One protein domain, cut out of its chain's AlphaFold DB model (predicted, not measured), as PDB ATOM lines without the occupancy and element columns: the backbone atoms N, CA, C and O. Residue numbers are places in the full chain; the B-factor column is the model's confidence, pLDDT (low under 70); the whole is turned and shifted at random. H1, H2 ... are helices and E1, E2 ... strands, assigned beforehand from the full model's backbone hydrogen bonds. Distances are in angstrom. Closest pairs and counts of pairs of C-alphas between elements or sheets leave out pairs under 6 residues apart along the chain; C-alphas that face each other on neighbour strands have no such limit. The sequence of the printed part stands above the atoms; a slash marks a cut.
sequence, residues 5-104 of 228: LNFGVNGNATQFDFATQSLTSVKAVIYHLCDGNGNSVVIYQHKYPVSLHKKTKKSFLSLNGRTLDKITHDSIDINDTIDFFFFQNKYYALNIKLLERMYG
ATOM      1  N   LEU A   5       4.156  15.768 -32.344       59.97
ATOM      2  CA  LEU A   5       4.808  16.259 -31.127       59.97
ATOM      3  C   LEU A   5       4.406  15.470 -29.870       59.97
ATOM      4  O   LEU A   5       5.104  15.529 -28.866       59.97
ATOM      5  N   ASN A   6       3.302  14.722 -29.937       59.41
ATOM      6  CA  ASN A   6       2.800  13.909 -28.831       59.41
ATOM      7  C   ASN A   6       3.316  12.459 -28.870       59.41
ATOM      8  O   ASN A   6       3.088  11.710 -27.919       59.41
ATOM      9  N   PHE A   7       4.002  12.036 -29.939       61.12
ATOM     10  CA  PHE A   7       4.578  10.692 -30.013       61.12
ATOM     11  C   PHE A   7       5.923  10.652 -29.284       61.12
ATOM     12  O   PHE A   7       6.956  10.946 -29.872       61.12
ATOM     13  N   GLY A   8       5.924  10.273 -28.006       56.16
ATOM     14  CA  GLY A   8       7.158   9.915 -27.294       56.16
ATOM     15  C   GLY A   8       7.819   8.649 -27.862       56.16
ATOM     16  O   GLY A   8       7.293   8.020 -28.777       56.16
ATOM     17  N   VAL A   9       8.944   8.224 -27.275       54.69
ATOM     18  CA  VAL A   9       9.698   7.011 -27.680       54.69
ATOM     19  C   VAL A   9       8.820   5.741 -27.694       54.69
ATOM     20  O   VAL A   9       9.066   4.827 -28.469       54.69
ATOM     21  N   ASN A  10       7.744   5.723 -26.897       56.00
ATOM     22  CA  ASN A  10       6.773   4.623 -26.793       56.00
ATOM     23  C   ASN A  10       5.446   4.897 -27.532       56.00
ATOM     24  O   ASN A  10       4.430   4.253 -27.266       56.00
ATOM     25  N   GLY A  11       5.407   5.908 -28.398       59.53
ATOM     26  CA  GLY A  11       4.209   6.302 -29.125       59.53
ATOM     27  C   GLY A  11       3.918   5.372 -30.302       59.53
ATOM     28  O   GLY A  11       4.700   5.303 -31.247       59.53
ATOM     29  N   ASN A  12       2.763   4.705 -30.294       58.81
ATOM     30  CA  ASN A  12       2.309   3.898 -31.427       58.81
ATOM     31  C   ASN A  12       1.743   4.801 -32.530       58.81
ATOM     32  O   ASN A  12       0.562   5.156 -32.515       58.81
ATOM     33  N   ALA A  13       2.584   5.183 -33.492       65.19
ATOM     34  CA  ALA A  13       2.117   5.816 -34.719       65.19
ATOM     35  C   ALA A  13       1.355   4.799 -35.583       65.19
ATOM     36  O   ALA A  13       1.724   3.624 -35.653       65.19
ATOM     37  N   THR A  14       0.298   5.245 -36.265       72.69
ATOM     38  CA  THR A  14      -0.397   4.416 -37.256       72.69
ATOM     39  C   THR A  14       0.596   4.015 -38.340       72.69
ATOM     40  O   THR A  14       1.188   4.879 -38.988       72.69
ATOM     41  N   GLN A  15       0.810   2.711 -38.506       73.75
ATOM     42  CA  GLN A  15       1.751   2.203 -39.495       73.75
ATOM     43  C   GLN A  15       1.225   2.471 -40.906       73.75
ATOM     44  O   GLN A  15       0.029   2.346 -41.170       73.75
ATOM     45  N   PHE A  16       2.132   2.861 -41.800       71.62
ATOM     46  CA  PHE A  16       1.818   2.991 -43.215       71.62
ATOM     47  C   PHE A  16       1.671   1.595 -43.817       71.62
ATOM     48  O   PHE A  16       2.592   0.782 -43.726       71.62
ATOM     49  N   ASP A  17       0.529   1.331 -44.441       75.69
ATOM     50  CA  ASP A  17       0.250   0.051 -45.081       75.69
ATOM     51  C   ASP A  17       0.245   0.211 -46.605       75.69
ATOM     52  O   ASP A  17      -0.624   0.862 -47.185       75.69
ATOM     53  N   PHE A  18       1.207  -0.434 -47.264       70.69
ATOM     54  CA  PHE A  18       1.363  -0.411 -48.718       70.69
ATOM     55  C   PHE A  18       0.210  -1.088 -49.478       70.69
ATOM     56  O   PHE A  18       0.083  -0.876 -50.686       70.69
ATOM     57  N   ALA A  19      -0.620  -1.900 -48.811       71.50
ATOM     58  CA  ALA A  19      -1.791  -2.523 -49.427       71.50
ATOM     59  C   ALA A  19      -2.970  -1.547 -49.552       71.50
ATOM     60  O   ALA A  19      -3.741  -1.629 -50.509       71.50
ATOM     61  N   THR A  20      -3.100  -0.613 -48.608       74.88
ATOM     62  CA  THR A  20      -4.234   0.320 -48.524       74.88
ATOM     63  C   THR A  20      -3.861   1.763 -48.870       74.88
ATOM     64  O   THR A  20      -4.729   2.547 -49.256       74.88
ATOM     65  N   GLN A  21      -2.578   2.125 -48.787       76.88
ATOM     66  CA  GLN A  21      -2.084   3.487 -48.968       76.88
ATOM     67  C   GLN A  21      -1.025   3.554 -50.076       76.88
ATOM     68  O   GLN A  21      -0.076   2.776 -50.126       76.88
ATOM     69  N   SER A  22      -1.166   4.523 -50.987       73.25
ATOM     70  CA  SER A  22      -0.215   4.719 -52.089       73.25
ATOM     71  C   SER A  22       0.881   5.712 -51.713       73.25
ATOM     72  O   SER A  22       0.591   6.813 -51.238       73.25
ATOM     73  N   LEU A  23       2.129   5.387 -52.061       72.38
ATOM     74  CA  LEU A  23       3.276   6.297 -51.948       72.38
ATOM     75  C   LEU A  23       3.097   7.610 -52.738       72.38
ATOM     76  O   LEU A  23       3.695   8.621 -52.392       72.38
ATOM     77  N   THR A  24       2.216   7.646 -53.745       69.50
ATOM     78  CA  THR A  24       1.857   8.888 -54.466       69.50
ATOM     79  C   THR A  24       1.184   9.945 -53.603       69.50
ATOM     80  O   THR A  24       1.222  11.126 -53.940       69.50
ATOM     81  N   SER A  25       0.563   9.528 -52.503       73.25
ATOM     82  CA  SER A  25      -0.104  10.433 -51.570       73.25
ATOM     83  C   SER A  25       0.857  11.045 -50.544       73.25
ATOM     84  O   SER A  25       0.482  11.982 -49.834       73.25
ATOM     85  N   VAL A  26       2.103  10.558 -50.480       77.12
ATOM     86  CA  VAL A  26       3.116  11.026 -49.532       77.12
ATOM     87  C   VAL A  26       3.652  12.383 -49.981       77.12
ATOM     88  O   VAL A  26       4.342  12.503 -50.988       77.12
ATOM     89  N   LYS A  27       3.340  13.422 -49.204       76.31
ATOM     90  CA  LYS A  27       3.776  14.807 -49.466       76.31
ATOM     91  C   LYS A  27       5.083  15.175 -48.763       76.31
ATOM     92  O   LYS A  27       5.739  16.144 -49.145       76.31
ATOM     93  N   ALA A  28       5.425  14.458 -47.697       78.44
ATOM     94  CA  ALA A  28       6.580  14.742 -46.860       78.44
ATOM     95  C   ALA A  28       6.932  13.553 -45.969       78.44
ATOM     96  O   ALA A  28       6.081  12.711 -45.678       78.44
ATOM     97  N   VAL A  29       8.176  13.543 -45.505       81.62
ATOM     98  CA  VAL A  29       8.675  12.659 -44.455       81.62
ATOM     99  C   VAL A  29       8.964  13.514 -43.227       81.62
ATOM    100  O   VAL A  29       9.526  14.605 -43.339       81.62
ATOM    101  N   ILE A  30       8.542  13.033 -42.060       82.81
ATOM    102  CA  ILE A  30       8.776  13.700 -40.782       82.81
ATOM    103  C   ILE A  30       9.618  12.772 -39.919       82.81
ATOM    104  O   ILE A  30       9.197  11.651 -39.637       82.81
ATOM    105  N   TYR A  31      10.785  13.243 -39.492       83.56
ATOM    106  CA  TYR A  31      11.626  12.536 -38.534       83.56
ATOM    107  C   TYR A  31      11.399  13.141 -37.159       83.56
ATOM    108  O   TYR A  31      11.565  14.346 -36.976       83.56
ATOM    109  N   HIS A  32      11.016  12.312 -36.196       82.94
ATOM    110  CA  HIS A  32      10.954  12.707 -34.799       82.94
ATOM    111  C   HIS A  32      12.106  12.031 -34.061       82.94
ATOM    112  O   HIS A  32      12.106  10.815 -33.888       82.94
ATOM    113  N   LEU A  33      13.109  12.818 -33.679       82.38
ATOM    114  CA  LEU A  33      14.271  12.358 -32.924       82.38
ATOM    115  C   LEU A  33      14.087  12.783 -31.468       82.38
ATOM    116  O   LEU A  33      13.884  13.966 -31.205       82.38
ATOM    117  N   CYS A  34      14.142  11.834 -30.537       78.44
ATOM    118  CA  CYS A  34      13.967  12.077 -29.107       78.44
ATOM    119  C   CYS A  34      15.067  11.356 -28.324       78.44
ATOM    120  O   CYS A  34      15.380  10.205 -28.626       78.44
ATOM    121  N   ASP A  35      15.641  12.025 -27.326       77.25
ATOM    122  CA  ASP A  35      16.690  11.466 -26.460       77.25
ATOM    123  C   ASP A  35      16.139  10.709 -25.236       77.25
ATOM    124  O   ASP A  35      16.906  10.212 -24.416       77.25
ATOM    125  N   GLY A  36      14.812  10.631 -25.090       68.88
ATOM    126  CA  GLY A  36      14.141  10.017 -23.940       68.88
ATOM    127  C   GLY A  36      14.101  10.890 -22.678       68.88
ATOM    128  O   GLY A  36      13.318  10.598 -21.778       68.88
ATOM    129  N   ASN A  37      14.848  11.997 -22.640       69.19
ATOM    130  CA  ASN A  37      14.914  12.948 -21.522       69.19
ATOM    131  C   ASN A  37      14.048  14.198 -21.760       69.19
ATOM    132  O   ASN A  37      14.179  15.203 -21.064       69.19
ATOM    133  N   GLY A  38      13.152  14.138 -22.750       67.81
ATOM    134  CA  GLY A  38      12.236  15.219 -23.106       67.81
ATOM    135  C   GLY A  38      12.773  16.182 -24.164       67.81
ATOM    136  O   GLY A  38      12.011  17.039 -24.619       67.81
ATOM    137  N   ASN A  39      14.024  16.033 -24.625       75.38
ATOM    138  CA  ASN A  39      14.502  16.804 -25.767       75.38
ATOM    139  C   ASN A  39      14.087  16.102 -27.055       75.38
ATOM    140  O   ASN A  39      14.467  14.961 -27.326       75.38
ATOM    141  N   SER A  40      13.315  16.814 -27.867       81.62
ATOM    142  CA  SER A  40      12.892  16.351 -29.180       81.62
ATOM    143  C   SER A  40      13.264  17.350 -30.264       81.62
ATOM    144  O   SER A  40      13.193  18.571 -30.088       81.62
ATOM    145  N   VAL A  41      13.657  16.806 -31.410       84.00
ATOM    146  CA  VAL A  41      13.820  17.539 -32.660       84.00
ATOM    147  C   VAL A  41      12.865  16.906 -33.659       84.00
ATOM    148  O   VAL A  41      12.920  15.701 -33.914       84.00
ATOM    149  N   VAL A  42      11.988  17.719 -34.240       84.38
ATOM    150  CA  VAL A  42      11.138  17.289 -35.352       84.38
ATOM    151  C   VAL A  42      11.680  17.892 -36.630       84.38
ATOM    152  O   VAL A  42      11.778  19.107 -36.756       84.38
ATOM    153  N   ILE A  43      12.010  17.043 -37.588       86.06
ATOM    154  CA  ILE A  43      12.569  17.416 -38.881       86.06
ATOM    155  C   ILE A  43      11.508  17.140 -39.936       86.06
ATOM    156  O   ILE A  43      10.953  16.046 -40.000       86.06
ATOM    157  N   TYR A  44      11.240  18.126 -40.779       84.12
ATOM    158  CA  TYR A  44      10.332  18.018 -41.907       84.12
ATOM    159  C   TYR A  44      11.112  18.066 -43.214       84.12
ATOM    160  O   TYR A  44      11.865  19.010 -43.477       84.12
ATOM    161  N   GLN A  45      10.861  17.074 -44.057       85.06
ATOM    162  CA  GLN A  45      11.386  17.008 -45.406       85.06
ATOM    163  C   GLN A  45      10.237  16.884 -46.403       85.06
ATOM    164  O   GLN A  45       9.485  15.906 -46.396       85.06
ATOM    165  N   HIS A  46      10.119  17.854 -47.299       82.75
ATOM    166  CA  HIS A  46       9.144  17.817 -48.373       82.75
ATOM    167  C   HIS A  46       9.549  16.811 -49.449       82.75
ATOM    168  O   HIS A  46      10.719  16.701 -49.822       82.75
ATOM    169  N   LYS A  47       8.566  16.077 -49.972       78.75
ATOM    170  CA  LYS A  47       8.773  15.128 -51.063       78.75
ATOM    171  C   LYS A  47       8.130  15.656 -52.325       78.75
ATOM    172  O   LYS A  47       6.913  15.807 -52.410       78.75
ATOM    173  N   TYR A  48       8.974  15.930 -53.312       69.38
ATOM    174  CA  TYR A  48       8.508  16.285 -54.638       69.38
ATOM    175  C   TYR A  48       8.022  15.026 -55.367       69.38
ATOM    176  O   TYR A  48       8.615  13.960 -55.198       69.38
ATOM    177  N   PRO A  49       7.011  15.135 -56.244       61.62
ATOM    178  CA  PRO A  49       6.522  14.002 -57.031       61.62
ATOM    179  C   PRO A  49       7.603  13.302 -57.872       61.62
ATOM    180  O   PRO A  49       7.470  12.123 -58.172       61.62
ATOM    181  N   VAL A  50       8.677  14.016 -58.235       58.03
ATOM    182  CA  VAL A  50       9.826  13.476 -58.987       58.03
ATOM    183  C   VAL A  50      10.710  12.532 -58.170       58.03
ATOM    184  O   VAL A  50      11.459  11.762 -58.754       58.03
ATOM    185  N   SER A  51      10.611  12.566 -56.840       58.84
ATOM    186  CA  SER A  51      11.322  11.654 -55.935       58.84
ATOM    187  C   SER A  51      10.609  10.307 -55.782       58.84
ATOM    188  O   SER A  51      11.042   9.478 -54.988       58.84
ATOM    189  N   LEU A  52       9.488  10.100 -56.484       67.69
ATOM    190  CA  LEU A  52       8.721   8.863 -56.465       67.69
ATOM    191  C   LEU A  52       8.920   8.090 -57.769       67.69
ATOM    192  O   LEU A  52       8.455   8.503 -58.835       67.69
ATOM    193  N   HIS A  53       9.500   6.903 -57.660       70.25
ATOM    194  CA  HIS A  53       9.634   5.979 -58.777       70.25
ATOM    195  C   HIS A  53       8.474   4.994 -58.745       70.25
ATOM    196  O   HIS A  53       8.428   4.067 -57.935       70.25
ATOM    197  N   LYS A  54       7.504   5.201 -59.638       68.12
ATOM    198  CA  LYS A  54       6.405   4.249 -59.816       68.12
ATOM    199  C   LYS A  54       6.907   2.983 -60.494       68.12
ATOM    200  O   LYS A  54       7.650   3.043 -61.483       68.12
ATOM    201  N   LYS A  55       6.403   1.833 -60.053       69.25
ATOM    202  CA  LYS A  55       6.570   0.592 -60.805       69.25
ATOM    203  C   LYS A  55       5.882   0.736 -62.164       69.25
ATOM    204  O   LYS A  55       4.681   0.984 -62.271       69.25
ATOM    205  N   THR A  56       6.647   0.568 -63.233       62.91
ATOM    206  CA  THR A  56       6.116   0.470 -64.594       62.91
ATOM    207  C   THR A  56       6.682  -0.772 -65.265       62.91
ATOM    208  O   THR A  56       7.678  -1.344 -64.820       62.91
ATOM    209  N   LYS A  57       6.074  -1.206 -66.377       64.31
ATOM    210  CA  LYS A  57       6.567  -2.368 -67.143       64.31
ATOM    211  C   LYS A  57       8.015  -2.203 -67.635       64.31
ATOM    212  O   LYS A  57       8.616  -3.206 -68.001       64.31
ATOM    213  N   LYS A  58       8.553  -0.976 -67.638       75.44
ATOM    214  CA  LYS A  58       9.902  -0.625 -68.099       75.44
ATOM    215  C   LYS A  58      10.794  -0.036 -66.989       75.44
ATOM    216  O   LYS A  58      11.814   0.560 -67.307       75.44
ATOM    217  N   SER A  59      10.420  -0.177 -65.714       73.94
ATOM    218  CA  SER A  59      11.245   0.289 -64.590       73.94
ATOM    219  C   SER A  59      12.268  -0.784 -64.199       73.94
ATOM    220  O   SER A  59      11.887  -1.862 -63.734       73.94
ATOM    221  N   PHE A  60      13.554  -0.480 -64.367       77.94
ATOM    222  CA  PHE A  60      14.673  -1.342 -63.983       77.94
ATOM    223  C   PHE A  60      15.673  -0.543 -63.138       77.94
ATOM    224  O   PHE A  60      15.925   0.623 -63.436       77.94
ATOM    225  N   LEU A  61      16.236  -1.164 -62.106       77.56
ATOM    226  CA  LEU A  61      17.294  -0.611 -61.258       77.56
ATOM    227  C   LEU A  61      18.423  -1.640 -61.163       77.56
ATOM    228  O   LEU A  61      18.163  -2.839 -61.127       77.56
ATOM    229  N   SER A  62      19.674  -1.191 -61.097       78.69
ATOM    230  CA  SER A  62      20.795  -2.075 -60.778       78.69
ATOM    231  C   SER A  62      21.176  -1.914 -59.312       78.69
ATOM    232  O   SER A  62      21.710  -0.879 -58.927       78.69
ATOM    233  N   LEU A  63      20.902  -2.932 -58.492       73.12
ATOM    234  CA  LEU A  63      21.278  -2.935 -57.070       73.12
ATOM    235  C   LEU A  63      22.773  -3.221 -56.859       73.12
ATOM    236  O   LEU A  63      23.349  -2.815 -55.857       73.12
ATOM    237  N   ASN A  64      23.404  -3.917 -57.806       79.44
ATOM    238  CA  ASN A  64      24.804  -4.349 -57.746       79.44
ATOM    239  C   ASN A  64      25.720  -3.613 -58.748       79.44
ATOM    240  O   ASN A  64      26.903  -3.935 -58.842       79.44
ATOM    241  N   GLY A  65      25.173  -2.684 -59.539       75.69
ATOM    242  CA  GLY A  65      25.882  -1.951 -60.595       75.69
ATOM    243  C   GLY A  65      26.262  -2.780 -61.831       75.69
ATOM    244  O   GLY A  65      26.990  -2.283 -62.688       75.69
ATOM    245  N   ARG A  66      25.818  -4.040 -61.931       77.81
ATOM    246  CA  ARG A  66      26.221  -4.995 -62.984       77.81
ATOM    247  C   ARG A  66      25.046  -5.599 -63.749       77.81
ATOM    248  O   ARG A  66      25.185  -5.870 -64.938       77.81
ATOM    249  N   THR A  67      23.908  -5.817 -63.095       80.06
ATOM    250  CA  THR A  67      22.692  -6.377 -63.705       80.06
ATOM    251  C   THR A  67      21.520  -5.430 -63.518       80.06
ATOM    252  O   THR A  67      21.400  -4.783 -62.481       80.06
ATOM    253  N   LEU A  68      20.670  -5.315 -64.540       82.06
ATOM    254  CA  LEU A  68      19.419  -4.568 -64.453       82.06
ATOM    255  C   LEU A  68      18.325  -5.494 -63.932       82.06
ATOM    256  O   LEU A  68      17.912  -6.417 -64.633       82.06
ATOM    257  N   ASP A  69      17.829  -5.201 -62.738       81.00
ATOM    258  CA  ASP A  69      16.739  -5.934 -62.115       81.00
ATOM    259  C   ASP A  69      15.444  -5.135 -62.234       81.00
ATOM    260  O   ASP A  69      15.413  -3.904 -62.152       81.00
ATOM    261  N   LYS A  70      14.337  -5.835 -62.475       78.50
ATOM    262  CA  LYS A  70      13.036  -5.184 -62.614       78.50
ATOM    263  C   LYS A  70      12.549  -4.700 -61.252       78.50
ATOM    264  O   LYS A  70      12.487  -5.470 -60.299       78.50
ATOM    265  N   ILE A  71      12.101  -3.450 -61.193       77.88
ATOM    266  CA  ILE A  71      11.506  -2.889 -59.982       77.88
ATOM    267  C   ILE A  71      10.080  -3.440 -59.819       77.88
ATOM    268  O   ILE A  71       9.211  -3.216 -60.669       77.88
ATOM    269  N   THR A  72       9.823  -4.158 -58.726       73.12
ATOM    270  CA  THR A  72       8.507  -4.759 -58.428       73.12
ATOM    271  C   THR A  72       7.637  -3.908 -57.499       73.12
ATOM    272  O   THR A  72       6.430  -4.145 -57.407       73.12
ATOM    273  N   HIS A  73       8.221  -2.900 -56.851       73.56
ATOM    274  CA  HIS A  73       7.575  -2.058 -55.842       73.56
ATOM    275  C   HIS A  73       7.802  -0.577 -56.141       73.56
ATOM    276  O   HIS A  73       8.786  -0.218 -56.775       73.56
ATOM    277  N   ASP A  74       6.897   0.286 -55.693       74.81
ATOM    278  CA  ASP A  74       7.130   1.728 -55.758       74.81
ATOM    279  C   ASP A  74       8.251   2.099 -54.771       74.81
ATOM    280  O   ASP A  74       8.305   1.554 -53.667       74.81
ATOM    281  N   SER A  75       9.141   3.014 -55.153       73.94
ATOM    282  CA  SER A  75      10.221   3.495 -54.283       73.94
ATOM    283  C   SER A  75      10.205   5.016 -54.160       73.94
ATOM    284  O   SER A  75       9.745   5.725 -55.056       73.94
ATOM    285  N   ILE A  76      10.689   5.517 -53.022       75.38
ATOM    286  CA  ILE A  76      10.802   6.946 -52.735       75.38
ATOM    287  C   ILE A  76      12.247   7.286 -52.389       75.38
ATOM    288  O   ILE A  76      12.855   6.632 -51.543       75.38
ATOM    289  N   ASP A  77      12.782   8.321 -53.025       71.38
ATOM    290  CA  ASP A  77      14.124   8.804 -52.726       71.38
ATOM    291  C   ASP A  77      14.103   9.576 -51.402       71.38
ATOM    292  O   ASP A  77      13.323  10.519 -51.198       71.38
ATOM    293  N   ILE A  78      14.958   9.154 -50.473       69.75
ATOM    294  CA  ILE A  78      15.229   9.864 -49.227       69.75
ATOM    295  C   ILE A  78      16.507  10.671 -49.429       69.75
ATOM    296  O   ILE A  78      17.546  10.105 -49.737       69.75
ATOM    297  N   ASN A  79      16.402  11.993 -49.287       69.94
ATOM    298  CA  ASN A  79      17.519  12.909 -49.492       69.94
ATOM    299  C   ASN A  79      18.038  13.384 -48.131       69.94
ATOM    300  O   ASN A  79      17.314  13.322 -47.138       69.94
ATOM    301  N   ASP A  80      19.223  13.982 -48.110       70.56
ATOM    302  CA  ASP A  80      19.825  14.510 -46.876       70.56
ATOM    303  C   ASP A  80      19.406  15.963 -46.578       70.56
ATOM    304  O   ASP A  80      19.898  16.605 -45.652       70.56
ATOM    305  N   THR A  81      18.490  16.524 -47.373       77.12
ATOM    306  CA  THR A  81      18.068  17.924 -47.256       77.12
ATOM    307  C   THR A  81      16.921  18.087 -46.266       77.12
ATOM    308  O   THR A  81      15.849  17.504 -46.449       77.12
ATOM    309  N   ILE A  82      17.110  18.941 -45.265       82.00
ATOM    310  CA  ILE A  82      16.072  19.327 -44.308       82.00
ATOM    311  C   ILE A  82      15.440  20.641 -44.766       82.00
ATOM    312  O   ILE A  82      16.151  21.618 -45.001       82.00
ATOM    313  N   ASP A  83      14.110  20.692 -44.858       83.88
ATOM    314  CA  ASP A  83      13.411  21.921 -45.240       83.88
ATOM    315  C   ASP A  83      13.048  22.767 -44.018       83.88
ATOM    316  O   ASP A  83      13.329  23.972 -43.976       83.88
ATOM    317  N   PHE A  84      12.449  22.130 -43.009       87.00
ATOM    318  CA  PHE A  84      12.039  22.772 -41.762       87.00
ATOM    319  C   PHE A  84      12.398  21.887 -40.578       87.00
ATOM    320  O   PHE A  84      12.389  20.660 -40.684       87.00
ATOM    321  N   PHE A  85      12.653  22.494 -39.427       87.94
ATOM    322  CA  PHE A  85      12.736  21.744 -38.184       87.94
ATOM    323  C   PHE A  85      12.110  22.517 -37.029       87.94
ATOM    324  O   PHE A  85      11.995  23.742 -37.049       87.94
ATOM    325  N   PHE A  86      11.675  21.775 -36.024       84.06
ATOM    326  CA  PHE A  86      11.130  22.287 -34.786       84.06
ATOM    327  C   PHE A  86      11.995  21.795 -33.635       84.06
ATOM    328  O   PHE A  86      12.235  20.595 -33.493       84.06
ATOM    329  N   PHE A  87      12.471  22.741 -32.837       84.88
ATOM    330  CA  PHE A  87      13.351  22.488 -31.707       84.88
ATOM    331  C   PHE A  87      13.118  23.548 -30.634       84.88
ATOM    332  O   PHE A  87      12.955  24.724 -30.959       84.88
ATOM    333  N   GLN A  88      13.079  23.142 -29.361       82.00
ATOM    334  CA  GLN A  88      12.889  24.045 -28.213       82.00
ATOM    335  C   GLN A  88      11.728  25.041 -28.396       82.00
ATOM    336  O   GLN A  88      11.862  26.244 -28.165       82.00
ATOM    337  N   ASN A  89      10.576  24.542 -28.848       80.00
ATOM    338  CA  ASN A  89       9.374  25.347 -29.063       80.00
ATOM    339  C   ASN A  89       9.511  26.461 -30.123       80.00
ATOM    340  O   ASN A  89       8.723  27.410 -30.143       80.00
ATOM    341  N   LYS A  90      10.501  26.349 -31.014       82.12
ATOM    342  CA  LYS A  90      10.751  27.274 -32.122       82.12
ATOM    343  C   LYS A  90      10.749  26.525 -33.449       82.12
ATOM    344  O   LYS A  90      11.281  25.423 -33.560       82.12
ATOM    345  N   TYR A  91      10.154  27.153 -34.459       83.06
ATOM    346  CA  TYR A  91      10.192  26.685 -35.839       83.06
ATOM    347  C   TYR A  91      11.338  27.360 -36.574       83.06
ATOM    348  O   TYR A  91      11.476  28.584 -36.541       83.06
ATOM    349  N   TYR A  92      12.114  26.557 -37.279       84.19
ATOM    350  CA  TYR A  92      13.222  27.003 -38.096       84.19
ATOM    351  C   TYR A  92      12.959  26.600 -39.539       84.19
ATOM    352  O   TYR A  92      12.622  25.448 -39.829       84.19
ATOM    353  N   ALA A  93      13.111  27.562 -40.446       83.56
ATOM    354  CA  ALA A  93      12.958  27.337 -41.870       83.56
ATOM    355  C   ALA A  93      14.301  27.471 -42.576       83.56
ATOM    356  O   ALA A  93      14.816  28.575 -42.727       83.56
ATOM    357  N   LEU A  94      14.847  26.336 -43.015       84.19
ATOM    358  CA  LEU A  94      16.072  26.292 -43.812       84.19
ATOM    359  C   LEU A  94      15.754  26.584 -45.283       84.19
ATOM    360  O   LEU A  94      16.491  27.299 -45.957       84.19
ATOM    361  N   ASN A  95      14.608  26.096 -45.769       80.62
ATOM    362  CA  ASN A  95      14.167  26.301 -47.145       80.62
ATOM    363  C   ASN A  95      13.000  27.296 -47.241       80.62
ATOM    364  O   ASN A  95      11.837  26.929 -47.421       80.62
ATOM    365  N   ILE A  96      13.314  28.591 -47.154       76.94
ATOM    366  CA  ILE A  96      12.311  29.668 -47.258       76.94
ATOM    367  C   ILE A  96      11.614  29.648 -48.629       76.94
ATOM    368  O   ILE A  96      10.407  29.865 -48.712       76.94
ATOM    369  N   LYS A  97      12.341  29.311 -49.704       77.38
ATOM    370  CA  LYS A  97      11.791  29.240 -51.071       77.38
ATOM    371  C   LYS A  97      10.662  28.214 -51.186       77.38
ATOM    372  O   LYS A  97       9.680  28.450 -51.889       77.38
ATOM    373  N   LEU A  98      10.790  27.080 -50.497       79.38
ATOM    374  CA  LEU A  98       9.736  26.070 -50.438       79.38
ATOM    375  C   LEU A  98       8.495  26.606 -49.709       79.38
ATOM    376  O   LEU A  98       7.374  26.385 -50.166       79.38
ATOM    377  N   LEU A  99       8.697  27.322 -48.601       77.12
ATOM    378  CA  LEU A  99       7.618  27.914 -47.810       77.12
ATOM    379  C   LEU A  99       6.819  28.947 -48.626       77.12
ATOM    380  O   LEU A  99       5.589  28.963 -48.579       77.12
ATOM    381  N   GLU A 100       7.511  29.734 -49.449       74.00
ATOM    382  CA  GLU A 100       6.907  30.656 -50.420       74.00
ATOM    383  C   GLU A 100       6.084  29.933 -51.478       74.00
ATOM    384  O   GLU A 100       4.885  30.191 -51.589       74.00
ATOM    385  N   ARG A 101       6.703  28.999 -52.207       75.69
ATOM    386  CA  ARG A 101       6.086  28.371 -53.380       75.69
ATOM    387  C   ARG A 101       4.955  27.402 -53.033       75.69
ATOM    388  O   ARG A 101       3.955  27.364 -53.737       75.69
ATOM    389  N   MET A 102       5.139  26.571 -52.009       73.62
ATOM    390  CA  MET A 102       4.273  25.405 -51.767       73.62
ATOM    391  C   MET A 102       3.292  25.608 -50.613       73.62
ATOM    392  O   MET A 102       2.262  24.940 -50.569       73.62
ATOM    393  N   TYR A 103       3.594  26.519 -49.685       73.25
ATOM    394  CA  TYR A 103       2.810  26.710 -48.458       73.25
ATOM    395  C   TYR A 103       2.174  28.102 -48.356       73.25
ATOM    396  O   TYR A 103       1.689  28.487 -47.296       73.25
ATOM    397  N   GLY A 104       2.136  28.848 -49.463       72.81
ATOM    398  CA  GLY A 104       1.332  30.063 -49.577       72.81
ATOM    399  C   GLY A 104       1.904  31.289 -48.867       72.81
ATOM    400  O   GLY A 104       1.188  32.282 -48.730       72.81
TER     401      GLY A 104
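This is residues 5 to 104 of the 228 residues of an uncharacterized protein of bioreactor metagenome (UniProt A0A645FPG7). With little regular structure, this is one four-stranded sheet with a long loop, residues 47 to 83, running out past one end and folding back; H1 lies near E4's last residue, and residues 11 to 17 stick out. The 100 printed residues hold E1 E2 E3 E4 H1 in chain order, mixed, only 30 in named elements. The antiparallel sheet E1 - E2 - E3 - E4 is a meander, each strand neighbouring the one before. The whole is loose, radius of gyration of the C-alphas 17.0 A, spanning 47 by 35 by 29 A.

Find C-alpha 28 at (6.580, 14.742, -46.860); E1 runs to 34, 19.4 A. E2 is residues 40 to 46, 19.6 A; E3, 84 to 87; E4, 90 to 93. H1, 96 to 103, ends at (2.810, 26.710, -48.458).

Hairpin E1 and E2 has N 31 and O 43 at 2.9 A; E2 and E3, N 44 and O 84 at 2.8 A; E3 and E4, N 92 and O 85 at 2.8 A. H1 only grazes the sheet; its O i to N i+4 pairs are within hydrogen-bond range.

The farthest C-alphas, Asn 37 and Lys 57, are 48.8 A apart. The printed part has no cut; E2 to E3 is a long link. Confidence is under 70 at 24 residues, among them 5 to 13.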